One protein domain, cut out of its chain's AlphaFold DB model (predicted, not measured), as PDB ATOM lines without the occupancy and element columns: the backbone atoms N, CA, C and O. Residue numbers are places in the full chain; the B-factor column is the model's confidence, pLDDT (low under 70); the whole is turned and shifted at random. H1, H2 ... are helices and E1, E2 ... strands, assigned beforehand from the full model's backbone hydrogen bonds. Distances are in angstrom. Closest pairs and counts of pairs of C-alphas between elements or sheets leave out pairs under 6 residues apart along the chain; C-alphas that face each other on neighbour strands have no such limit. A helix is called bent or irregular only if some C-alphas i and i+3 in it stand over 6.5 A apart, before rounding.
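AT A GLANCE: This is residues 6 to 176 of the 184 residues of an uncharacterized protein of Acidobacteria bacterium (UniProt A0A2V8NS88). A strongly twisted six-stranded sheet runs through the core, with H2 covering one face near the E3 edge and, over the other face, H3 and the small two-stranded sheet E5 E8, which forms a sandwich with it. H1 lies at one end, apart from the other named elements. The printed part has 171 residues, with three named helices and nine named strands in the order H1 E1 E2 E3 H2 E4 E5 E6 E7 H3 E8 E9; the large sheet, E3 E2 E4 E9 E6 E7, is mixed. The class is mixed, helices and strands, and the whole is compact, with a radius of gyration of the C-alphas of 14.9 A and spans of 42 by 30 by 29 A.

IN THESE COORDINATES: H1 is residues 6 to 10, from C-alpha 6 at (146.786, 161.323, 188.292), and E1 is residues 15 to 17. E2, residues 31 to 39, is 24.9 A long; E3, residues 45 to 53, is 18.1 A long and bends by 63 degrees at residue 48. H2, residues 55 to 66, 18.2 A, is irregular: C-alphas 56 and 59 are 7.1 A apart. E4, residues 78 to 85, is 22.9 A long, and E5 is residues 107 to 111. E6, residues 124 to 132, 25.0 A, and E7, residues 138 to 145, 18.1 A, form a hairpin. H3 is residues 151 to 158, E8 residues 162 to 164, and E9, residues 169 to 176, 23.1 A, ends at C-alpha 176 at (176.748, 168.899, 190.415).

HOW THE PARTS SIT: E4 and E9 are parallel at 21 degrees, with N 82 and O 172 2.8 A apart. E2 is antiparallel to E4, N 33 to O 83 3.0 A, and makes a hairpin with E3, N 36 to O 49 3.0 A. E6 is antiparallel to E9, N 128 to O 173 2.8 A, and to E7, N 129 to O 142 2.9 A. E3, H2 and E4 form a split strand-helix-strand unit, two strands running the same way with E2 between them, and its crossover is left-handed. H2 is on the sheet at a height of 7.6 A; its closest C-alphas to E2 are Ile 58 and Val 33, 6.3 A. H3 is on the sheet at a height of 7.8 A; C-alphas 151 and 126, closest between H3 and E6, are 6.0 A apart. E5 and E8 are antiparallel, N 109 to O 162 2.8 A. Every O i to N i+4 pair is within hydrogen-bond range in H1 and H3, and 5 of 8 in H2.

THE WHOLE: The C-alphas of Val 7 and Val 28, the two farthest apart, are 44.8 A apart. The printed part has no cut. The long links are E1 to E2, H2 to E4, E4 to E5 and E5 to E6. The pLDDT is under 70 in residues 6 to 11 and 74 to 76.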
ATOM      1  N   ILE A   6     146.280 160.945 189.623       53.94
ATOM      2  CA  ILE A   6     146.786 161.323 188.292       53.94
ATOM      3  C   ILE A   6     146.401 162.769 187.937       53.94
ATOM      4  O   ILE A   6     147.204 163.505 187.378       53.94
ATOM      5  N   VAL A   7     145.189 163.200 188.298       53.69
ATOM      6  CA  VAL A   7     144.719 164.575 188.059       53.69
ATOM      7  C   VAL A   7     145.393 165.556 189.018       53.69
ATOM      8  O   VAL A   7     145.663 166.689 188.640       53.69
ATOM      9  N   PHE A   8     145.728 165.118 190.235       54.53
ATOM     10  CA  PHE A   8     146.516 165.916 191.175       54.53
ATOM     11  C   PHE A   8     147.960 166.142 190.694       54.53
ATOM     12  O   PHE A   8     148.463 167.255 190.789       54.53
ATOM     13  N   LEU A   9     148.599 165.125 190.106       53.97
ATOM     14  CA  LEU A   9     149.931 165.260 189.501       53.97
ATOM     15  C   LEU A   9     149.934 166.183 188.271       53.97
ATOM     16  O   LEU A   9     150.880 166.939 188.094       53.97
ATOM     17  N   LEU A  10     148.862 166.183 187.468       56.53
ATOM     18  CA  LEU A  10     148.698 167.095 186.324       56.53
ATOM     19  C   LEU A  10     148.541 168.574 186.721       56.53
ATOM     20  O   LEU A  10     148.700 169.450 185.877       56.53
ATOM     21  N   LEU A  11     148.207 168.861 187.982       63.09
ATOM     22  CA  LEU A  11     148.093 170.230 188.493       63.09
ATOM     23  C   LEU A  11     149.438 170.820 188.916       63.09
ATOM     24  O   LEU A  11     149.526 172.035 189.073       63.09
ATOM     25  N   LEU A  12     150.459 169.998 189.140       72.25
ATOM     26  CA  LEU A  12     151.777 170.465 189.547       72.25
ATOM     27  C   LEU A  12     152.642 170.773 188.323       72.25
ATOM     28  O   LEU A  12     152.549 170.103 187.297       72.25
ATOM     29  N   GLN A  13     153.511 171.780 188.439       82.56
ATOM     30  CA  GLN A  13     154.482 172.075 187.387       82.56
ATOM     31  C   GLN A  13     155.352 170.859 187.068       82.56
ATOM     32  O   GLN A  13     155.888 170.205 187.964       82.56
ATOM     33  N   GLN A  14     155.549 170.600 185.778       87.94
ATOM     34  CA  GLN A  14     156.413 169.529 185.296       87.94
ATOM     35  C   GLN A  14     157.549 170.109 184.459       87.94
ATOM     36  O   GLN A  14     157.320 170.779 183.461       87.94
ATOM     37  N   LEU A  15     158.788 169.852 184.854       91.06
ATOM     38  CA  LEU A  15     159.986 170.220 184.117       91.06
ATOM     39  C   LEU A  15     160.205 169.208 182.987       91.06
ATOM     40  O   LEU A  15     160.368 168.017 183.239       91.06
ATOM     41  N   GLU A  16     160.229 169.680 181.743       91.81
ATOM     42  CA  GLU A  16     160.390 168.820 180.564       91.81
ATOM     43  C   GLU A  16     161.855 168.722 180.140       91.81
ATOM     44  O   GLU A  16     162.382 167.632 179.919       91.81
ATOM     45  N   THR A  17     162.536 169.866 180.040       92.44
ATOM     46  CA  THR A  17     163.924 169.921 179.565       92.44
ATOM     47  C   THR A  17     164.770 170.842 180.427       92.44
ATOM     48  O   THR A  17     164.391 171.990 180.665       92.44
ATOM     49  N   ALA A  18     165.952 170.361 180.826       95.81
ATOM     50  CA  ALA A  18     166.886 171.121 181.646       95.81
ATOM     51  C   ALA A  18     168.364 170.899 181.261       95.81
ATOM     52  O   ALA A  18     168.881 169.775 181.202       95.81
ATOM     53  N   GLY A  19     169.063 172.008 181.007       95.38
ATOM     54  CA  GLY A  19     170.517 172.073 180.823       95.38
ATOM     55  C   GLY A  19     171.258 172.185 182.161       95.38
ATOM     56  O   GLY A  19     170.703 172.752 183.104       95.38
ATOM     57  N   PRO A  20     172.497 171.670 182.285       95.94
ATOM     58  CA  PRO A  20     173.251 171.791 183.520       95.94
ATOM     59  C   PRO A  20     173.845 173.208 183.635       95.94
ATOM     60  O   PRO A  20     174.039 173.888 182.624       95.94
ATOM     61  N   PRO A  21     174.169 173.670 184.848       96.19
ATOM     62  CA  PRO A  21     174.927 174.902 185.026       96.19
ATOM     63  C   PRO A  21     176.384 174.745 184.576       96.19
ATOM     64  O   PRO A  21     177.012 173.713 184.800       96.19
ATOM     65  N   ASN A  22     176.950 175.818 184.023       93.50
ATOM     66  CA  ASN A  22     178.381 175.924 183.727       93.50
ATOM     67  C   ASN A  22     179.099 176.578 184.913       93.50
ATOM     68  O   ASN A  22     179.372 177.779 184.898       93.50
ATOM     69  N   ALA A  23     179.313 175.812 185.982       86.88
ATOM     70  CA  ALA A  23     179.926 176.305 187.214       86.88
ATOM     71  C   ALA A  23     181.462 176.191 187.210       86.88
ATOM     72  O   ALA A  23     182.011 175.354 186.489       86.88
ATOM     73  N   PRO A  24     182.164 176.999 188.029       84.31
ATOM     74  CA  PRO A  24     183.607 176.866 188.222       84.31
ATOM     75  C   PRO A  24     183.996 175.457 188.698       84.31
ATOM     76  O   PRO A  24     183.357 174.895 189.588       84.31
ATOM     77  N   LEU A  25     185.053 174.890 188.108       84.12
ATOM     78  CA  LEU A  25     185.519 173.514 188.368       84.12
ATOM     79  C   LEU A  25     186.620 173.425 189.440       84.12
ATOM     80  O   LEU A  25     187.086 172.328 189.771       84.12
ATOM     81  N   ASP A  26     187.064 174.578 189.929       80.50
ATOM     82  CA  ASP A  26     188.189 174.812 190.833       80.50
ATOM     83  C   ASP A  26     187.744 175.304 192.222       80.50
ATOM     84  O   ASP A  26     188.578 175.670 193.048       80.50
ATOM     85  N   SER A  27     186.437 175.279 192.511       76.62
ATOM     86  CA  SER A  27     185.935 175.644 193.837       76.62
ATOM     87  C   SER A  27     186.480 174.712 194.918       76.62
ATOM     88  O   SER A  27     186.457 173.485 194.787       76.62
ATOM     89  N   VAL A  28     186.912 175.315 196.023       77.12
ATOM     90  CA  VAL A  28     187.456 174.627 197.203       77.12
ATOM     91  C   VAL A  28     186.399 174.327 198.269       77.12
ATOM     92  O   VAL A  28     186.689 173.615 199.224       77.12
ATOM     93  N   ALA A  29     185.182 174.853 198.114       80.50
ATOM     94  CA  ALA A  29     184.060 174.625 199.024       80.50
ATOM     95  C   ALA A  29     182.778 174.279 198.258       80.50
ATOM     96  O   ALA A  29     182.587 174.715 197.114       80.50
ATOM     97  N   ASN A  30     181.922 173.469 198.890       86.88
ATOM     98  CA  ASN A  30     180.609 173.138 198.349       86.88
ATOM     99  C   ASN A  30     179.781 174.424 198.234       86.88
ATOM    100  O   ASN A  30     179.775 175.253 199.143       86.88
ATOM    101  N   GLY A  31     179.096 174.600 197.107       93.19
ATOM    102  CA  GLY A  31     178.299 175.785 196.811       93.19
ATOM    103  C   GLY A  31     176.812 175.489 196.831       93.19
ATOM    104  O   GLY A  31     176.373 174.551 196.175       93.19
ATOM    105  N   ILE A  32     176.019 176.314 197.516       96.50
ATOM    106  CA  ILE A  32     174.556 176.246 197.436       96.50
ATOM    107  C   ILE A  32     174.016 177.529 196.819       96.50
ATOM    108  O   ILE A  32     174.441 178.632 197.175       96.50
ATOM    109  N   VAL A  33     173.079 177.374 195.884       97.88
ATOM    110  CA  VAL A  33     172.276 178.465 195.323       97.88
ATOM    111  C   VAL A  33     170.815 178.052 195.342       97.88
ATOM    112  O   VAL A  33     170.466 176.978 194.867       97.88
ATOM    113  N   ILE A  34     169.960 178.916 195.873       97.56
ATOM    114  CA  ILE A  34     168.515 178.725 195.933       97.56
ATOM    115  C   ILE A  34     167.885 179.878 195.163       97.56
ATOM    116  O   ILE A  34     168.027 181.051 195.527       97.56
ATOM    117  N   LEU A  35     167.218 179.529 194.072       97.12
ATOM    118  CA  LEU A  35     166.472 180.444 193.225       97.12
ATOM    119  C   LEU A  35     164.973 180.237 193.418       97.12
ATOM    120  O   LEU A  35     164.513 179.169 193.820       97.12
ATOM    121  N   GLU A  36     164.216 181.255 193.049       95.00
ATOM    122  CA  GLU A  36     162.763 181.230 192.974       95.00
ATOM    123  C   GLU A  36     162.329 181.912 191.679       95.00
ATOM    124  O   GLU A  36     162.886 182.948 191.326       95.00
ATOM    125  N   GLY A  37     161.313 181.407 190.989       93.25
ATOM    126  CA  GLY A  37     160.724 182.121 189.855       93.25
ATOM    127  C   GLY A  37     159.344 181.601 189.490       93.25
ATOM    128  O   GLY A  37     158.900 180.589 190.022       93.25
ATOM    129  N   ALA A  38     158.661 182.321 188.604       92.00
ATOM    130  CA  ALA A  38     157.373 181.915 188.049       92.00
ATOM    131  C   ALA A  38     157.564 181.225 186.698       92.00
ATOM    132  O   ALA A  38     158.362 181.690 185.882       92.00
ATOM    133  N   VAL A  39     156.780 180.186 186.431       91.50
ATOM    134  CA  VAL A  39     156.656 179.603 185.091       91.50
ATOM    135  C   VAL A  39     155.555 180.353 184.337       91.50
ATOM    136  O   VAL A  39     154.439 180.496 184.836       91.50
ATOM    137  N   ASN A  40     155.872 180.889 183.158       89.75
ATOM    138  CA  ASN A  40     154.895 181.562 182.302       89.75
ATOM    139  C   ASN A  40     154.104 180.549 181.436       89.75
ATOM    140  O   ASN A  40     154.481 179.379 181.374       89.75
ATOM    141  N   PRO A  41     153.046 180.965 180.712       87.94
ATOM    142  CA  PRO A  41     152.244 180.051 179.885       87.94
ATOM    143  C   PRO A  41     153.007 179.340 178.755       87.94
ATOM    144  O   PRO A  41     152.513 178.364 178.202       87.94
ATOM    145  N   GLN A  42     154.199 179.821 178.389       87.75
ATOM    146  CA  GLN A  42     155.089 179.189 177.410       87.75
ATOM    147  C   GLN A  42     156.054 178.183 178.059       87.75
ATOM    148  O   GLN A  42     156.979 177.718 177.396       87.75
ATOM    149  N   GLY A  43     155.899 177.894 179.354       90.00
ATOM    150  CA  GLY A  43     156.769 176.967 180.068       90.00
ATOM    151  C   GLY A  43     158.136 177.548 180.428       90.00
ATOM    152  O   GLY A  43     159.063 176.799 180.723       90.00
ATOM    153  N   ARG A  44     158.316 178.872 180.374       92.00
ATOM    154  CA  ARG A  44     159.608 179.527 180.637       92.00
ATOM    155  C   ARG A  44     159.632 180.168 182.013       92.00
ATOM    156  O   ARG A  44     158.664 180.796 182.444       92.00
ATOM    157  N   MET A  45     160.783 180.073 182.670       92.69
ATOM    158  CA  MET A  45     161.025 180.748 183.940       92.69
ATOM    159  C   MET A  45     161.121 182.265 183.750       92.69
ATOM    160  O   MET A  45     161.850 182.768 182.896       92.69
ATOM    161  N   THR A  46     160.410 183.005 184.592       93.00
ATOM    162  CA  THR A  46     160.346 184.469 184.609       93.00
ATOM    163  C   THR A  46     160.390 184.988 186.046       93.00
ATOM    164  O   THR A  46     160.113 184.254 186.998       93.00
ATOM    165  N   GLY A  47     160.771 186.258 186.228       92.69
ATOM    166  CA  GLY A  47     160.824 186.879 187.560       92.69
ATOM    167  C   GLY A  47     161.716 186.115 188.546       92.69
ATOM    168  O   GLY A  47     161.331 185.929 189.704       92.69
ATOM    169  N   ILE A  48     162.856 185.619 188.053       95.06
ATOM    170  CA  ILE A  48     163.782 184.778 188.811       95.06
ATOM    171  C   ILE A  48     164.499 185.636 189.856       95.06
ATOM    172  O   ILE A  48     165.112 186.650 189.519       95.06
ATOM    173  N   ARG A  49     164.434 185.224 191.120       95.31
ATOM    174  CA  ARG A  49     165.084 185.862 192.266       95.31
ATOM    175  C   ARG A  49     166.100 184.908 192.881       95.31
ATOM    176  O   ARG A  49     165.852 183.710 192.982       95.31
ATOM    177  N   VAL A  50     167.233 185.458 193.308       96.62
ATOM    178  CA  VAL A  50     168.217 184.742 194.127       96.62
ATOM    179  C   VAL A  50     167.790 184.894 195.582       96.62
ATOM    180  O   VAL A  50     167.755 186.011 196.091       96.62
ATOM    181  N   ILE A  51     167.437 183.787 196.228       96.12
ATOM    182  CA  ILE A  51     167.015 183.765 197.638       96.12
ATOM    183  C   ILE A  51     168.220 183.537 198.542       96.12
ATOM    184  O   ILE A  51     168.378 184.194 199.567       96.12
ATOM    185  N   TYR A  52     169.104 182.641 198.114       95.88
ATOM    186  CA  TYR A  52     170.389 182.376 198.740       95.88
ATOM    187  C   TYR A  52     171.397 182.009 197.651       95.88
ATOM    188  O   TYR A  52     171.034 181.387 196.652       95.88
ATOM    189  N   GLY A  53     172.668 182.360 197.819       95.06
ATOM    190  CA  GLY A  53     173.674 181.931 196.861       95.06
ATOM    191  C   GLY A  53     175.085 182.359 197.202       95.06
ATOM    192  O   GLY A  53     175.335 183.509 197.553       95.06
ATOM    193  N   MET A  54     176.024 181.439 197.022       93.88
ATOM    194  CA  MET A  54     177.445 181.771 197.021       93.88
ATOM    195  C   MET A  54     177.826 182.497 195.714       93.88
ATOM    196  O   MET A  54     177.498 181.989 194.636       93.88
ATOM    197  N   PRO A  55     178.543 183.641 195.762       93.31
ATOM    198  CA  PRO A  55     178.747 184.519 194.602       93.31
ATOM    199  C   PRO A  55     179.238 183.830 193.321       93.31
ATOM    200  O   PRO A  55     178.699 184.090 192.246       93.31
ATOM    201  N   ALA A  56     180.198 182.905 193.434       92.81
ATOM    202  CA  ALA A  56     180.780 182.189 192.295       92.81
ATOM    203  C   ALA A  56     179.770 181.310 191.526       92.81
ATOM    204  O   ALA A  56     179.978 181.002 190.355       92.81
ATOM    205  N   PHE A  57     178.662 180.930 192.165       96.88
ATOM    206  CA  PHE A  57     177.684 179.987 191.625       96.88
ATOM    207  C   PHE A  57     176.363 180.640 191.208       96.88
ATOM    208  O   PHE A  57     175.575 180.018 190.490       96.88
ATOM    209  N   ILE A  58     176.111 181.892 191.606       97.06
ATOM    210  CA  ILE A  58     174.858 182.597 191.291       97.06
ATOM    211  C   ILE A  58     174.674 182.730 189.776       97.06
ATOM    212  O   ILE A  58     173.644 182.318 189.245       97.06
ATOM    213  N   GLN A  59     175.668 183.275 189.068       97.00
ATOM    214  CA  GLN A  59     175.559 183.501 187.622       97.00
ATOM    215  C   GLN A  59     175.422 182.194 186.821       97.00
ATOM    216  O   GLN A  59     174.490 182.115 186.018       97.00
ATOM    217  N   PRO A  60     176.236 181.145 187.054       96.75
ATOM    218  CA  PRO A  60     176.025 179.833 186.437       96.75
ATOM    219  C   PRO A  60     174.609 179.278 186.626       96.75
ATOM    220  O   PRO A  60     174.005 178.795 185.669       96.75
ATOM    221  N   SER A  61     174.065 179.399 187.841       98.19
ATOM    222  CA  SER A  61     172.716 178.926 188.170       98.19
ATOM    223  C   SER A  61     171.649 179.717 187.412       98.19
ATOM    224  O   SER A  61     170.765 179.128 186.795       98.19
ATOM    225  N   LEU A  62     171.759 181.052 187.398       97.81
ATOM    226  CA  LEU A  62     170.838 181.936 186.678       97.81
ATOM    227  C   LEU A  62     170.874 181.724 185.164       97.81
ATOM    228  O   LEU A  62     169.841 181.864 184.518       97.81
ATOM    229  N   GLN A  63     172.035 181.424 184.582       96.75
ATOM    230  CA  GLN A  63     172.123 181.142 183.149       96.75
ATOM    231  C   GLN A  63     171.505 179.785 182.808       96.75
ATOM    232  O   GLN A  63     170.758 179.707 181.839       96.75
ATOM    233  N   ALA A  64     171.736 178.752 183.626       97.12
ATOM    234  CA  ALA A  64     171.182 177.419 183.389       97.12
ATOM    235  C   ALA A  64     169.653 177.444 183.255       97.12
ATOM    236  O   ALA A  64     169.100 176.932 182.286       97.12
ATOM    237  N   VAL A  65     168.976 178.094 184.206       96.88
ATOM    238  CA  VAL A  65     167.506 178.102 184.290       96.88
ATOM    239  C   VAL A  65     166.822 178.884 183.171       96.88
ATOM    240  O   VAL A  65     165.627 178.698 182.951       96.88
ATOM    241  N   LYS A  66     167.543 179.759 182.456       92.88
ATOM    242  CA  LYS A  66     166.957 180.548 181.361       92.88
ATOM    243  C   LYS A  66     166.506 179.682 180.205       92.88
ATOM    244  O   LYS A  66     165.530 180.054 179.563       92.88
ATOM    245  N   ASP A  67     167.198 178.574 179.960       90.25
ATOM    246  CA  ASP A  67     166.969 177.696 178.811       90.25
ATOM    247  C   ASP A  67     166.059 176.509 179.123       90.25
ATOM    248  O   ASP A  67     165.738 175.729 178.228       90.25
ATOM    249  N   TRP A  68     165.625 176.378 180.376       96.12
ATOM    250  CA  TRP A  68     164.738 175.302 180.794       96.12
ATOM    251  C   TRP A  68     163.317 175.518 180.277       96.12
ATOM    252  O   TRP A  68     162.869 176.653 180.080       96.12
ATOM    253  N   THR A  69     162.613 174.406 180.089       94.75
ATOM    254  CA  THR A  69     161.223 174.386 179.633       94.75
ATOM    255  C   THR A  69     160.414 173.486 180.549       94.75
ATOM    256  O   THR A  69     160.824 172.362 180.849       94.75
ATOM    257  N   PHE A  70     159.281 174.008 180.992       92.75
ATOM    258  CA  PHE A  70     158.274 173.339 181.798       92.75
ATOM    259  C   PHE A  70     157.028 173.094 180.942       92.75
ATOM    260  O   PHE A  70     156.740 173.870 180.029       92.75
ATOM    261  N   ALA A  71     156.274 172.049 181.258       88.31
ATOM    262  CA  ALA A  71     154.971 171.810 180.672       88.31
ATOM    263  C   ALA A  71     154.051 173.007 180.982       88.31
ATOM    264  O   ALA A  71     154.081 173.536 182.099       88.31
ATOM    265  N   PRO A  72     153.224 173.460 180.027       78.00
ATOM    266  CA  PRO A  72     152.219 174.473 180.309       78.00
ATOM    267  C   PRO A  72     151.292 174.002 181.435       78.00
ATOM    268  O   PRO A  72     150.725 172.915 181.357       78.00
ATOM    269  N   ALA A  73     151.107 174.835 182.457       70.56
ATOM    270  CA  ALA A  73     150.120 174.605 183.508       70.56
ATOM    271  C   ALA A  73     149.154 175.788 183.579       70.56
ATOM    272  O   ALA A  73     149.499 176.913 183.203       70.56
ATOM    273  N   GLU A  74     147.940 175.548 184.069       67.81
ATOM    274  CA  GLU A  74     146.999 176.633 184.324       67.81
ATOM    275  C   GLU A  74     147.488 177.496 185.499       67.81
ATOM    276  O   GLU A  74     147.740 177.012 186.603       67.81
ATOM    277  N   GLY A  75     147.611 178.803 185.257       66.25
ATOM    278  CA  GLY A  75     148.047 179.778 186.257       66.25
ATOM    279  C   GLY A  75     149.564 179.991 186.326       66.25
ATOM    280  O   GLY A  75     150.354 179.393 185.604       66.25
ATOM    281  N   SER A  76     149.972 180.913 187.198       68.50
ATOM    282  CA  SER A  76     151.383 181.216 187.460       68.50
ATOM    283  C   SER A  76     151.824 180.449 188.697       68.50
ATOM    284  O   SER A  76     151.606 180.895 189.825       68.50
ATOM    285  N   GLN A  77     152.408 179.269 188.490       80.12
ATOM    286  CA  GLN A  77     153.027 178.521 189.579       80.12
ATOM    287  C   GLN A  77     154.470 178.976 189.751       80.12
ATOM    288  O   GLN A  77     155.239 179.087 188.789       80.12
ATOM    289  N   ARG A  78     154.822 179.267 191.000       88.88
ATOM    290  CA  ARG A  78     156.188 179.590 191.378       88.88
ATOM    291  C   ARG A  78     156.873 178.325 191.868       88.88
ATOM    292  O   ARG A  78     156.278 177.539 192.596       88.88
ATOM    293  N   VAL A  79     158.122 178.148 191.467       92.19
ATOM    294  CA  VAL A  79     158.943 177.000 191.854       92.19
ATOM    295  C   VAL A  79     160.236 177.490 192.482       92.19
ATOM    296  O   VAL A  79     160.768 178.544 192.108       92.19
ATOM    297  N   SER A  80     160.747 176.719 193.436       95.81
ATOM    298  CA  SER A  80     162.112 176.881 193.919       95.81
ATOM    299  C   SER A  80     163.052 175.971 193.128       95.81
ATOM    300  O   SER A  80     162.677 174.882 192.680       95.81
ATOM    301  N   ILE A  81     164.283 176.435 192.929       97.62
ATOM    302  CA  ILE A  81     165.339 175.674 192.262       97.62
ATOM    303  C   ILE A  81     166.569 175.708 193.158       97.62
ATOM    304  O   ILE A  81     167.117 176.779 193.421       97.62
ATOM    305  N   THR A  82     167.005 174.541 193.619       98.38
ATOM    306  CA  THR A  82     168.157 174.407 194.514       98.38
ATOM    307  C   THR A  82     169.317 173.753 193.789       98.38
ATOM    308  O   THR A  82     169.217 172.614 193.345       98.38
ATOM    309  N   PHE A  83     170.434 174.462 193.702       98.56
ATOM    310  CA  PHE A  83     171.694 173.954 193.189       98.56
ATOM    311  C   PHE A  83     172.618 173.605 194.352       98.56
ATOM    312  O   PHE A  83     172.912 174.466 195.180       98.56
ATOM    313  N   LEU A  84     173.110 172.369 194.372       97.69
ATOM    314  CA  LEU A  84     174.194 171.895 195.224       97.69
ATOM    315  C   LEU A  84     175.408 171.578 194.341       97.69
ATOM    316  O   LEU A  84     175.422 170.605 193.586       97.69
ATOM    317  N   TYR A  85     176.433 172.414 194.428       96.94
ATOM    318  CA  TYR A  85     177.711 172.256 193.746       96.94
ATOM    319  C   TYR A  85     178.691 171.555 194.674       96.94
ATOM    320  O   TYR A  85     179.191 172.168 195.616       96.94
ATOM    321  N   ARG A  86     178.966 170.275 194.424       94.00
ATOM    322  CA  ARG A  86     179.948 169.524 195.206       94.00
ATOM    323  C   ARG A  86     181.362 169.811 194.723       94.00
ATOM    324  O   ARG A  86     181.624 169.927 193.525       94.00
ATOM    325  N   THR A  87     182.278 169.883 195.673       90.12
ATOM    326  CA  THR A  87     183.719 169.941 195.429       90.12
ATOM    327  C   THR A  87     184.263 168.574 195.031       90.12
ATOM    328  O   THR A  87     183.552 167.571 194.982       90.12
ATOM    329  N   ARG A  88     185.567 168.526 194.748       88.88
ATOM    330  CA  ARG A  88     186.310 167.304 194.412       88.88
ATOM    331  C   ARG A  88     186.583 166.440 195.653       88.88
ATOM    332  O   ARG A  88     187.726 166.049 195.885       88.88
ATOM    333  N   ASN A  89     185.553 166.142 196.444       86.56
ATOM    334  CA  ASN A  89     185.650 165.350 197.666       86.56
ATOM    335  C   ASN A  89     184.867 164.028 197.565       86.56
ATOM    336  O   ASN A  89     183.859 163.904 196.865       86.56
ATOM    337  N   LEU A  90     185.367 163.004 198.263       83.44
ATOM    338  CA  LEU A  90     184.696 161.703 198.339       83.44
ATOM    339  C   LEU A  90     183.532 161.721 199.326       83.44
ATOM    340  O   LEU A  90     182.476 161.144 199.069       83.44
ATOM    341  N   PHE A  91     183.757 162.360 200.467       83.94
ATOM    342  CA  PHE A  91     182.875 162.281 201.616       83.94
ATOM    343  C   PHE A  91     181.709 163.260 201.504       83.94
ATOM    344  O   PHE A  91     181.751 164.228 200.747       83.94
ATOM    345  N   THR A  92     180.658 162.958 202.255       83.25
ATOM    346  CA  THR A  92     179.553 163.878 202.493       83.25
ATOM    347  C   THR A  92     180.027 164.988 203.419       83.25
ATOM    348  O   THR A  92     180.628 164.695 204.458       83.25
ATOM    349  N   ASP A  93     179.684 166.227 203.107       80.12
ATOM    350  CA  ASP A  93     179.638 167.261 204.134       80.12
ATOM    351  C   ASP A  93     178.485 166.975 205.118       80.12
ATOM    352  O   ASP A  93     177.610 166.135 204.874       80.12
ATOM    353  N   GLY A  94     178.486 167.672 206.259       84.06
ATOM    354  CA  GLY A  94     177.315 167.699 207.135       84.06
ATOM    355  C   GLY A  94     176.083 168.242 206.395       84.06
ATOM    356  O   GLY A  94     176.231 168.938 205.386       84.06
ATOM    357  N   PRO A  95     174.864 167.934 206.868       88.44
ATOM    358  CA  PRO A  95     173.675 168.499 206.259       88.44
ATOM    359  C   PRO A  95     173.681 170.025 206.384       88.44
ATOM    360  O   PRO A  95     174.160 170.581 207.375       88.44
ATOM    361  N   TYR A  96     173.125 170.696 205.382       92.88
ATOM    362  CA  TYR A  96     172.947 172.143 205.413       92.88
ATOM    363  C   TYR A  96     171.526 172.461 205.861       92.88
ATOM    364  O   TYR A  96     170.565 171.955 205.278       92.88
ATOM    365  N   GLU A  97     171.403 173.319 206.869       94.81
ATOM    366  CA  GLU A  97     170.118 173.799 207.364       94.81
ATOM    367  C   GLU A  97     169.877 175.248 206.956       94.81
ATOM    368  O   GLU A  97     170.769 176.099 207.011       94.81
ATOM    369  N   PHE A  98     168.644 175.529 206.557       91.94
ATOM    370  CA  PHE A  98     168.213 176.820 206.054       91.94
ATOM    371  C   PHE A  98     166.898 177.210 206.712       91.94
ATOM    372  O   PHE A  98     165.909 176.495 206.612       91.94
ATOM    373  N   ASN A  99     166.853 178.396 207.312       91.62
ATOM    374  CA  ASN A  99     165.602 179.014 207.738       91.62
ATOM    375  C   ASN A  99     165.253 180.148 206.767       91.62
ATOM    376  O   ASN A  99     165.541 181.319 207.019       91.62
ATOM    377  N   LEU A 100     164.736 179.766 205.599       89.06
ATOM    378  CA  LEU A 100     164.316 180.701 204.559       89.06
ATOM    379  C   LEU A 100     162.840 181.059 204.724       89.06
ATOM    380  O   LEU A 100     162.046 180.228 205.164       89.06
ATOM    381  N   PRO A 101     162.439 182.279 204.337       79.12
ATOM    382  CA  PRO A 101     161.051 182.676 204.456       79.12
ATOM    383  C   PRO A 101     160.185 181.894 203.452       79.12
ATOM    384  O   PRO A 101     160.388 181.964 202.239       79.12
ATOM    385  N   ASN A 102     159.197 181.156 203.964       73.75
ATOM    386  CA  ASN A 102     158.260 180.347 203.182       73.75
ATOM    387  C   ASN A 102     157.126 181.213 202.596       73.75
ATOM    388  O   ASN A 102     156.016 181.244 203.115       73.75
ATOM    389  N   ILE A 103     157.433 182.005 201.563       70.62
ATOM    390  CA  ILE A 103     156.521 183.064 201.078       70.62
ATOM    391  C   ILE A 103     155.634 182.610 199.906       70.62
ATOM    392  O   ILE A 103     154.565 183.172 199.693       70.62
ATOM    393  N   CYS A 104     156.064 181.633 199.105       74.06
ATOM    394  CA  CYS A 104     155.360 181.288 197.860       74.06
ATOM    395  C   CYS A 104     155.413 179.821 197.452       74.06
ATOM    396  O   CYS A 104     154.665 179.407 196.570       74.06
ATOM    397  N   CYS A 105     156.400 179.098 197.970       85.50
ATOM    398  CA  CYS A 105     156.981 177.943 197.317       85.50
ATOM    399  C   CYS A 105     157.683 177.094 198.374       85.50
ATOM    400  O   CYS A 105     158.149 177.637 199.373       85.50
ATOM    401  N   ALA A 106     157.863 175.804 198.105       93.06
ATOM    402  CA  ALA A 106     158.637 174.947 198.990       93.06
ATOM    403  C   ALA A 106     160.136 175.278 198.905       93.06
ATOM    404  O   ALA A 106     160.779 174.978 197.898       93.06
ATOM    405  N   PHE A 107     160.712 175.883 199.942       95.69
ATOM    406  CA  PHE A 107     162.158 176.126 200.029       95.69
ATOM    407  C   PHE A 107     162.854 175.009 200.805       95.69
ATOM    408  O   PHE A 107     162.269 174.498 201.758       95.69
ATOM    409  N   PRO A 108     164.083 174.605 200.433       96.62
ATOM    410  CA  PRO A 108     164.788 173.573 201.181       96.62
ATOM    411  C   PRO A 108     165.067 174.069 202.605       96.62
ATOM    412  O   PRO A 108     165.559 175.181 202.792       96.62
ATOM    413  N   PHE A 109     164.745 173.237 203.590       96.19
ATOM    414  CA  PHE A 109     165.047 173.459 205.002       96.19
ATOM    415  C   PHE A 109     166.261 172.632 205.428       96.19
ATOM    416  O   PHE A 109     167.170 173.163 206.052       96.19
ATOM    417  N   HIS A 110     166.311 171.353 205.042       97.31
ATOM    418  CA  HIS A 110     167.413 170.443 205.352       97.31
ATOM    419  C   HIS A 110     167.915 169.776 204.071       97.31
ATOM    420  O   HIS A 110     167.170 169.061 203.395       97.31
ATOM    421  N   ILE A 111     169.183 170.007 203.742       97.75
ATOM    422  CA  ILE A 111     169.852 169.513 202.537       97.75
ATOM    423  C   ILE A 111     170.875 168.456 202.931       97.75
ATOM    424  O   ILE A 111     171.829 168.733 203.653       97.75
ATOM    425  N   VAL A 112     170.709 167.253 202.393       97.44
ATOM    426  CA  VAL A 112     171.650 166.141 202.559       97.44
ATOM    427  C   VAL A 112     172.601 166.080 201.367       97.44
ATOM    428  O   VAL A 112     172.156 165.914 200.229       97.44
ATOM    429  N   ASP A 113     173.905 166.159 201.626       96.56
ATOM    430  CA  ASP A 113     174.937 165.896 200.622       96.56
ATOM    431  C   ASP A 113     174.917 164.399 200.226       96.56
ATOM    432  O   ASP A 113     174.986 163.534 201.105       96.56
ATOM    433  N   PRO A 114     174.808 164.046 198.929       95.88
ATOM    434  CA  PRO A 114     174.884 162.653 198.489       95.88
ATOM    435  C   PRO A 114     176.245 161.985 198.683       95.88
ATOM    436  O   PRO A 114     176.307 160.754 198.644       95.88
ATOM    437  N   GLY A 115     177.326 162.748 198.858       94.69
ATOM    438  CA  GLY A 115     178.678 162.194 198.802       94.69
ATOM    439  C   GLY A 115     179.042 161.775 197.374       94.69
ATOM    440  O   GLY A 115     178.222 161.845 196.452       94.69
ATOM    441  N   TYR A 116     180.297 161.392 197.133       94.81
ATOM    442  CA  TYR A 116     180.714 160.921 195.811       94.81
ATOM    443  C   TYR A 116     180.648 159.390 195.762       94.81
ATOM    444  O   TYR A 116     181.253 158.734 196.613       94.81
ATOM    445  N   PRO A 117     179.952 158.787 194.781       94.50
ATOM    446  CA  PRO A 117     179.828 157.334 194.720       94.50
ATOM    447  C   PRO A 117     181.208 156.658 194.581       94.50
ATOM    448  O   PRO A 117     181.921 156.953 193.621       94.50
ATOM    449  N   PRO A 118     181.597 155.713 195.463       88.19
ATOM    450  CA  PRO A 118     182.971 155.193 195.533       88.19
ATOM    451  C   PRO A 118     183.520 154.532 194.259       88.19
ATOM    452  O   PRO A 118     184.731 154.416 194.100       88.19
ATOM    453  N   ARG A 119     182.646 154.055 193.365       87.38
ATOM    454  CA  ARG A 119     183.017 153.405 192.091       87.38
ATOM    455  C   ARG A 119     182.703 154.261 190.865       87.38
ATOM    456  O   ARG A 119     182.801 153.776 189.741       87.38
ATOM    457  N   SER A 120     182.286 155.506 191.075       92.56
ATOM    458  CA  SER A 120     182.058 156.439 189.981       92.56
ATOM    459  C   SER A 120     183.382 157.030 189.513       92.56
ATOM    460  O   SER A 120     184.286 157.307 190.297       92.56
ATOM    461  N   ILE A 121     183.481 157.229 188.206       89.38
ATOM    462  CA  ILE A 121     184.469 158.117 187.586       89.38
ATOM    463  C   ILE A 121     183.767 159.273 186.859       89.38
ATOM    464  O   ILE A 121     184.410 160.031 186.131       89.38
ATOM    465  N   GLY A 122     182.446 159.382 187.009       92.19
ATOM    466  CA  GLY A 122     181.613 160.372 186.341       92.19
ATOM    467  C   GLY A 122     181.819 161.780 186.892       92.19
ATOM    468  O   GLY A 122     182.170 161.982 188.051       92.19
ATOM    469  N   GLU A 123     181.574 162.773 186.052       94.19
ATOM    470  CA  GLU A 123     181.532 164.187 186.418       94.19
ATOM    471  C   GLU A 123     180.325 164.806 185.704       94.19
ATOM    472  O   GLU A 123     179.961 164.361 184.612       94.19
ATOM    473  N   GLY A 124     179.679 165.789 186.330       95.19
ATOM    474  CA  GLY A 124     178.519 166.476 185.764       95.19
ATOM    475  C   GLY A 124     177.363 166.632 186.746       95.19
ATOM    476  O   GLY A 124     177.496 166.368 187.942       95.19
ATOM    477  N   SER A 125     176.220 167.081 186.230       97.50
ATOM    478  CA  SER A 125     175.050 167.420 187.043       97.50
ATOM    479  C   SER A 125     173.896 166.449 186.835       97.50
ATOM    480  O   SER A 125     173.546 166.119 185.700       97.50
ATOM    481  N   VAL A 126     173.267 166.058 187.941       98.38
ATOM    482  CA  VAL A 126     171.961 165.395 187.967       98.38
ATOM    483  C   VAL A 126     170.903 166.469 188.209       98.38
ATOM    484  O   VAL A 126     171.051 167.265 189.137       98.38
ATOM    485  N   ILE A 127     169.856 166.501 187.384       98.62
ATOM    486  CA  ILE A 127     168.718 167.418 187.548       98.62
ATOM    487  C   ILE A 127     167.482 166.589 187.864       98.62
ATOM    488  O   ILE A 127     167.127 165.680 187.110       98.62
ATOM    489  N   LEU A 128     166.853 166.908 188.986       98.56
ATOM    490  CA  LEU A 128     165.723 166.194 189.554       98.56
ATOM    491  C   LEU A 128     164.566 167.164 189.751       98.56
ATOM    492  O   LEU A 128     164.764 168.277 190.237       98.56
ATOM    493  N   GLN A 129     163.360 166.719 189.439       97.69
ATOM    494  CA  GLN A 129     162.147 167.344 189.937       97.69
ATOM    495  C   GLN A 129     161.669 166.557 191.157       97.69
ATOM    496  O   GLN A 129     161.656 165.328 191.140       97.69
ATOM    497  N   VAL A 130     161.303 167.255 192.228       97.12
ATOM    498  CA  VAL A 130     160.829 166.632 193.465       97.12
ATOM    499  C   VAL A 130     159.389 167.018 193.748       97.12
ATOM    500  O   VAL A 130     159.008 168.179 193.598       97.12
ATOM    501  N   HIS A 131     158.618 166.032 194.192       95.25
ATOM    502  CA  HIS A 131     157.252 166.199 194.673       95.25
ATOM    503  C   HIS A 131     157.279 166.200 196.191       95.25
ATOM    504  O   HIS A 131     157.823 165.279 196.813       95.25
ATOM    505  N   ILE A 132     156.752 167.268 196.773       95.25
ATOM    506  CA  ILE A 132     156.858 167.577 198.192       95.25
ATOM    507  C   ILE A 132     155.450 167.540 198.773       95.25
ATOM    508  O   ILE A 132     154.561 168.257 198.316       95.25
ATOM    509  N   SER A 133     155.267 166.716 199.798       94.81
ATOM    510  CA  SER A 133     154.017 166.636 200.555       94.81
ATOM    511  C   SER A 133     153.749 167.932 201.346       94.81
ATOM    512  O   SER A 133     154.682 168.688 201.626       94.81
ATOM    513  N   PRO A 134     152.511 168.171 201.827       93.62
ATOM    514  CA  PRO A 134     152.206 169.308 202.705       93.62
ATOM    515  C   PRO A 134     153.024 169.372 204.004       93.62
ATOM    516  O   PRO A 134     153.068 170.413 204.646       93.62
ATOM    517  N   HIS A 135     153.677 168.275 204.397       95.25
ATOM    518  CA  HIS A 135     154.561 168.218 205.563       95.25
ATOM    519  C   HIS A 135     156.026 168.535 205.231       95.25
ATOM    520  O   HIS A 135     156.895 168.364 206.084       95.25
ATOM    521  N   GLY A 136     156.327 168.944 203.995       95.69
ATOM    522  CA  GLY A 136     157.686 169.294 203.589       95.69
ATOM    523  C   GLY A 136     158.591 168.100 203.298       95.69
ATOM    524  O   GLY A 136     159.803 168.265 203.175       95.69
ATOM    525  N   VAL A 137     158.036 166.892 203.194       97.94
ATOM    526  CA  VAL A 137     158.795 165.663 202.914       97.94
ATOM    527  C   VAL A 137     158.720 165.329 201.429       97.94
ATOM    528  O   VAL A 137     157.643 165.418 200.835       97.94
ATOM    529  N   VAL A 138     159.847 164.909 200.849       98.00
ATOM    530  CA  VAL A 138     159.928 164.429 199.463       98.00
ATOM    531  C   VAL A 138     159.253 163.061 199.337       98.00
ATOM    532  O   VAL A 138     159.737 162.067 199.879       98.00
ATOM    533  N   GLU A 139     158.161 162.996 198.581       96.88
ATOM    534  CA  GLU A 139     157.400 161.761 198.329       96.88
ATOM    535  C   GLU A 139     157.657 161.181 196.930       96.88
ATOM    536  O   GLU A 139     157.602 159.963 196.733       96.88
ATOM    537  N   GLY A 140     158.043 162.030 195.974       96.19
ATOM    538  CA  GLY A 140     158.357 161.645 194.599       96.19
ATOM    539  C   GLY A 140     159.617 162.334 194.083       96.19
ATOM    540  O   GLY A 140     159.931 163.455 194.478       96.19
ATOM    541  N   VAL A 141     160.346 161.654 193.196       98.00
ATOM    542  CA  VAL A 141     161.536 162.195 192.528       98.00
ATOM    543  C   VAL A 141     161.516 161.751 191.071       98.00
ATOM    544  O   VAL A 141     161.647 160.556 190.800       98.00
ATOM    545  N   ASP A 142     161.415 162.712 190.161       97.19
ATOM    546  CA  ASP A 142     161.543 162.501 188.724       97.19
ATOM    547  C   ASP A 142     162.956 162.875 188.278       97.19
ATOM    548  O   ASP A 142     163.464 163.964 188.561       97.19
ATOM    549  N   VAL A 143     163.614 161.962 187.566       97.62
ATOM    550  CA  VAL A 143     164.948 162.208 187.013       97.62
ATOM    551  C   VAL A 143     164.799 162.880 185.654       97.62
ATOM    552  O   VAL A 143     164.554 162.214 184.653       97.62
ATOM    553  N   ILE A 144     164.983 164.198 185.617       97.75
ATOM    554  CA  ILE A 144     164.864 164.993 184.386       97.75
ATOM    555  C   ILE A 144     166.137 164.884 183.548       97.75
ATOM    556  O   ILE A 144     166.092 164.686 182.335       97.75
ATOM    557  N   ARG A 145     167.299 164.985 184.201       97.25
ATOM    558  CA  ARG A 145     168.600 164.794 183.557       97.25
ATOM    559  C   ARG A 145     169.448 163.829 184.380       97.25
ATOM    560  O   ARG A 145     169.931 164.218 185.448       97.25
ATOM    561  N   PRO A 146     169.661 162.591 183.907       97.62
ATOM    562  CA  PRO A 146     170.538 161.655 184.588       97.62
ATOM    563  C   PRO A 146     172.013 161.990 184.338       97.62
ATOM    564  O   PRO A 146     172.375 162.592 183.325       97.62
ATOM    565  N   ALA A 147     172.875 161.521 185.235       96.69
ATOM    566  CA  ALA A 147     174.308 161.418 185.010       96.69
ATOM    567  C   ALA A 147     174.741 159.993 185.406       96.69
ATOM    568  O   ALA A 147     174.550 159.606 186.569       96.69
ATOM    569  N   PRO A 148     175.277 159.183 184.469       94.56
ATOM    570  CA  PRO A 148     175.631 157.792 184.739       94.56
ATOM    571  C   PRO A 148     176.496 157.650 185.992       94.56
ATOM    572  O   PRO A 148     177.408 158.446 186.211       94.56
ATOM    573  N   SER A 149     176.219 156.629 186.809       95.06
ATOM    574  CA  SER A 149     176.884 156.342 188.096       95.06
ATOM    575  C   SER A 149     176.756 157.407 189.202       95.06
ATOM    576  O   SER A 149     177.284 157.193 190.290       95.06
ATOM    577  N   LEU A 150     176.047 158.520 188.964       98.06
ATOM    578  CA  LEU A 150     175.822 159.604 189.935       98.06
ATOM    579  C   LEU A 150     174.346 159.751 190.338       98.06
ATOM    580  O   LEU A 150     174.053 160.125 191.474       98.06
ATOM    581  N   THR A 151     173.418 159.435 189.427       98.31
ATOM    582  CA  THR A 151     171.970 159.612 189.628       98.31
ATOM    583  C   THR A 151     171.442 158.945 190.894       98.31
ATOM    584  O   THR A 151     170.740 159.603 191.657       98.31
ATOM    585  N   ASP A 152     171.799 157.688 191.164       97.81
ATOM    586  CA  ASP A 152     171.245 156.959 192.314       97.81
ATOM    587  C   ASP A 152     171.613 157.617 193.648       97.81
ATOM    588  O   ASP A 152     170.759 157.770 194.519       97.81
ATOM    589  N   ALA A 153     172.861 158.073 193.791       97.75
ATOM    590  CA  ALA A 153     173.300 158.774 194.993       97.75
ATOM    591  C   ALA A 153     172.564 160.109 195.166       97.75
ATOM    592  O   ALA A 153     172.102 160.417 196.265       97.75
ATOM    593  N   ALA A 154     172.385 160.866 194.077       98.50
ATOM    594  CA  ALA A 154     171.612 162.106 194.095       98.50
ATOM    595  C   ALA A 154     170.155 161.862 194.530       98.50
ATOM    596  O   ALA A 154     169.669 162.531 195.439       98.50
ATOM    597  N   VAL A 155     169.479 160.863 193.951       98.69
ATOM    598  CA  VAL A 155     168.090 160.511 194.299       98.69
ATOM    599  C   VAL A 155     167.979 160.062 195.760       98.69
ATOM    600  O   VAL A 155     167.092 160.525 196.477       98.69
ATOM    601  N   GLN A 156     168.878 159.195 196.233       98.12
ATOM    602  CA  GLN A 156     168.876 158.714 197.622       98.12
ATOM    603  C   GLN A 156     169.111 159.836 198.641       98.12
ATOM    604  O   GLN A 156     168.559 159.806 199.743       98.12
ATOM    605  N   ALA A 157     169.937 160.826 198.305       98.25
ATOM    606  CA  ALA A 157     170.136 161.993 199.153       98.25
ATOM    607  C   ALA A 157     168.908 162.898 199.161       98.25
ATOM    608  O   ALA A 157     168.417 163.233 200.234       98.25
ATOM    609  N   VAL A 158     168.370 163.220 197.986       98.56
ATOM    610  CA  VAL A 158     167.235 164.139 197.837       98.56
ATOM    611  C   VAL A 158     165.958 163.613 198.481       98.56
ATOM    612  O   VAL A 158     165.212 164.391 199.060       98.56
ATOM    613  N   ARG A 159     165.749 162.293 198.525       98.62
ATOM    614  CA  ARG A 159     164.661 161.683 199.319       98.62
ATOM    615  C   ARG A 159     164.741 161.965 200.826       98.62
ATOM    616  O   ARG A 159     163.754 161.776 201.524       98.62
ATOM    617  N   ARG A 160     165.907 162.373 201.331       98.25
ATOM    618  CA  ARG A 160     166.150 162.722 202.742       98.25
ATOM    619  C   ARG A 160     166.191 164.235 202.976       98.25
ATOM    620  O   ARG A 160     166.494 164.668 204.087       98.25
ATOM    621  N   TRP A 161     165.934 165.040 201.946       98.44
ATOM    622  CA  TRP A 161     165.781 166.480 202.109       98.44
ATOM    623  C   TRP A 161     164.403 166.793 202.685       98.44
ATOM    624  O   TRP A 161     163.438 166.062 202.449       98.44
ATOM    625  N   THR A 162     164.309 167.902 203.410       97.94
ATOM    626  CA  THR A 162     163.026 168.466 203.836       97.94
ATOM    627  C   THR A 162     162.909 169.911 203.392       97.94
ATOM    628  O   THR A 162     163.910 170.594 203.161       97.94
ATOM    629  N   PHE A 163     161.671 170.366 203.250       97.00
ATOM    630  CA  PHE A 163     161.323 171.670 202.715       97.00
ATOM    631  C   PHE A 163     160.358 172.391 203.655       97.00
ATOM    632  O   PHE A 163     159.439 171.784 204.197       97.00
ATOM    633  N   ALA A 164     160.535 173.699 203.818       95.25
ATOM    634  CA  ALA A 164     159.516 174.559 204.401       95.25
ATOM    635  C   ALA A 164     158.472 174.864 203.320       95.25
ATOM    636  O   ALA A 164     158.826 175.387 202.263       95.25
ATOM    637  N   THR A 165     157.214 174.498 203.562       92.75
ATOM    638  CA  THR A 165     156.104 174.665 202.616       92.75
ATOM    639  C   THR A 165     154.774 174.806 203.362       92.75
ATOM    640  O   THR A 165     154.621 174.267 204.452       92.75
ATOM    641  N   GLU A 166     153.813 175.527 202.776       90.50
ATOM    642  CA  GLU A 166     152.434 175.636 203.302       90.50
ATOM    643  C   GLU A 166     151.504 174.532 202.759       90.50
ATOM    644  O   GLU A 166     150.365 174.382 203.195       90.50
ATOM    645  N   GLY A 167     151.965 173.761 201.771       89.44
ATOM    646  CA  GLY A 167     151.164 172.746 201.100       89.44
ATOM    647  C   GLY A 167     151.990 171.852 200.185       89.44
ATOM    648  O   GLY A 167     153.220 171.912 200.174       89.44
ATOM    649  N   ALA A 168     151.301 170.999 199.428       90.12
ATOM    650  CA  ALA A 168     151.958 170.179 198.422       90.12
ATOM    651  C   ALA A 168     152.573 171.073 197.341       90.12
ATOM    652  O   ALA A 168     151.967 172.065 196.932       90.12
ATOM    653  N   ALA A 169     153.778 170.733 196.900       91.19
ATOM    654  CA  ALA A 169     154.542 171.580 196.001       91.19
ATOM    655  C   ALA A 169     155.511 170.773 195.139       91.19
ATOM    656  O   ALA A 169     155.845 169.624 195.430       91.19
ATOM    657  N   THR A 170     156.028 171.445 194.117       92.81
ATOM    658  CA  THR A 170     157.134 170.958 193.303       92.81
ATOM    659  C   THR A 170     158.336 171.876 193.463       92.81
ATOM    660  O   THR A 170     158.205 173.103 193.480       92.81
ATOM    661  N   ALA A 171     159.519 171.277 193.549       95.81
ATOM    662  CA  ALA A 171     160.789 171.986 193.464       95.81
ATOM    663  C   ALA A 171     161.722 171.281 192.477       95.81
ATOM    664  O   ALA A 171     161.542 170.103 192.152       95.81
ATOM    665  N   VAL A 172     162.740 171.996 192.008       98.12
ATOM    666  CA  VAL A 172     163.798 171.422 191.171       98.12
ATOM    667  C   VAL A 172     165.099 171.397 191.960       98.12
ATOM    668  O   VAL A 172     165.481 172.385 192.586       98.12
ATOM    669  N   VAL A 173     165.802 170.272 191.921       98.62
ATOM    670  CA  VAL A 173     167.103 170.089 192.565       98.62
ATOM    671  C   VAL A 173     168.150 169.762 191.509       98.62
ATOM    672  O   VAL A 173     167.973 168.862 190.689       98.62
ATOM    673  N   VAL A 174     169.266 170.479 191.543       98.69
ATOM    674  CA  VAL A 174     170.439 170.239 190.703       98.69
ATOM    675  C   VAL A 174     171.603 169.885 191.606       98.69
ATOM    676  O   VAL A 174     172.017 170.708 192.417       98.69
ATOM    677  N   ILE A 175     172.170 168.693 191.448       98.12
ATOM    678  CA  ILE A 175     173.397 168.313 192.153       98.12
ATOM    679  C   ILE A 175     174.514 168.144 191.137       98.12
ATOM    680  O   ILE A 175     174.432 167.283 190.262       98.12
ATOM    681  N   SER A 176     175.555 168.963 191.259       97.31
ATOM    682  CA  SER A 176     176.748 168.899 190.415       97.31
ATOM    683  C   SER A 176     177.867 168.181 191.152       97.31
ATOM    684  O   SER A 176     178.199 168.542 192.278       97.31
TER     685      SER A 176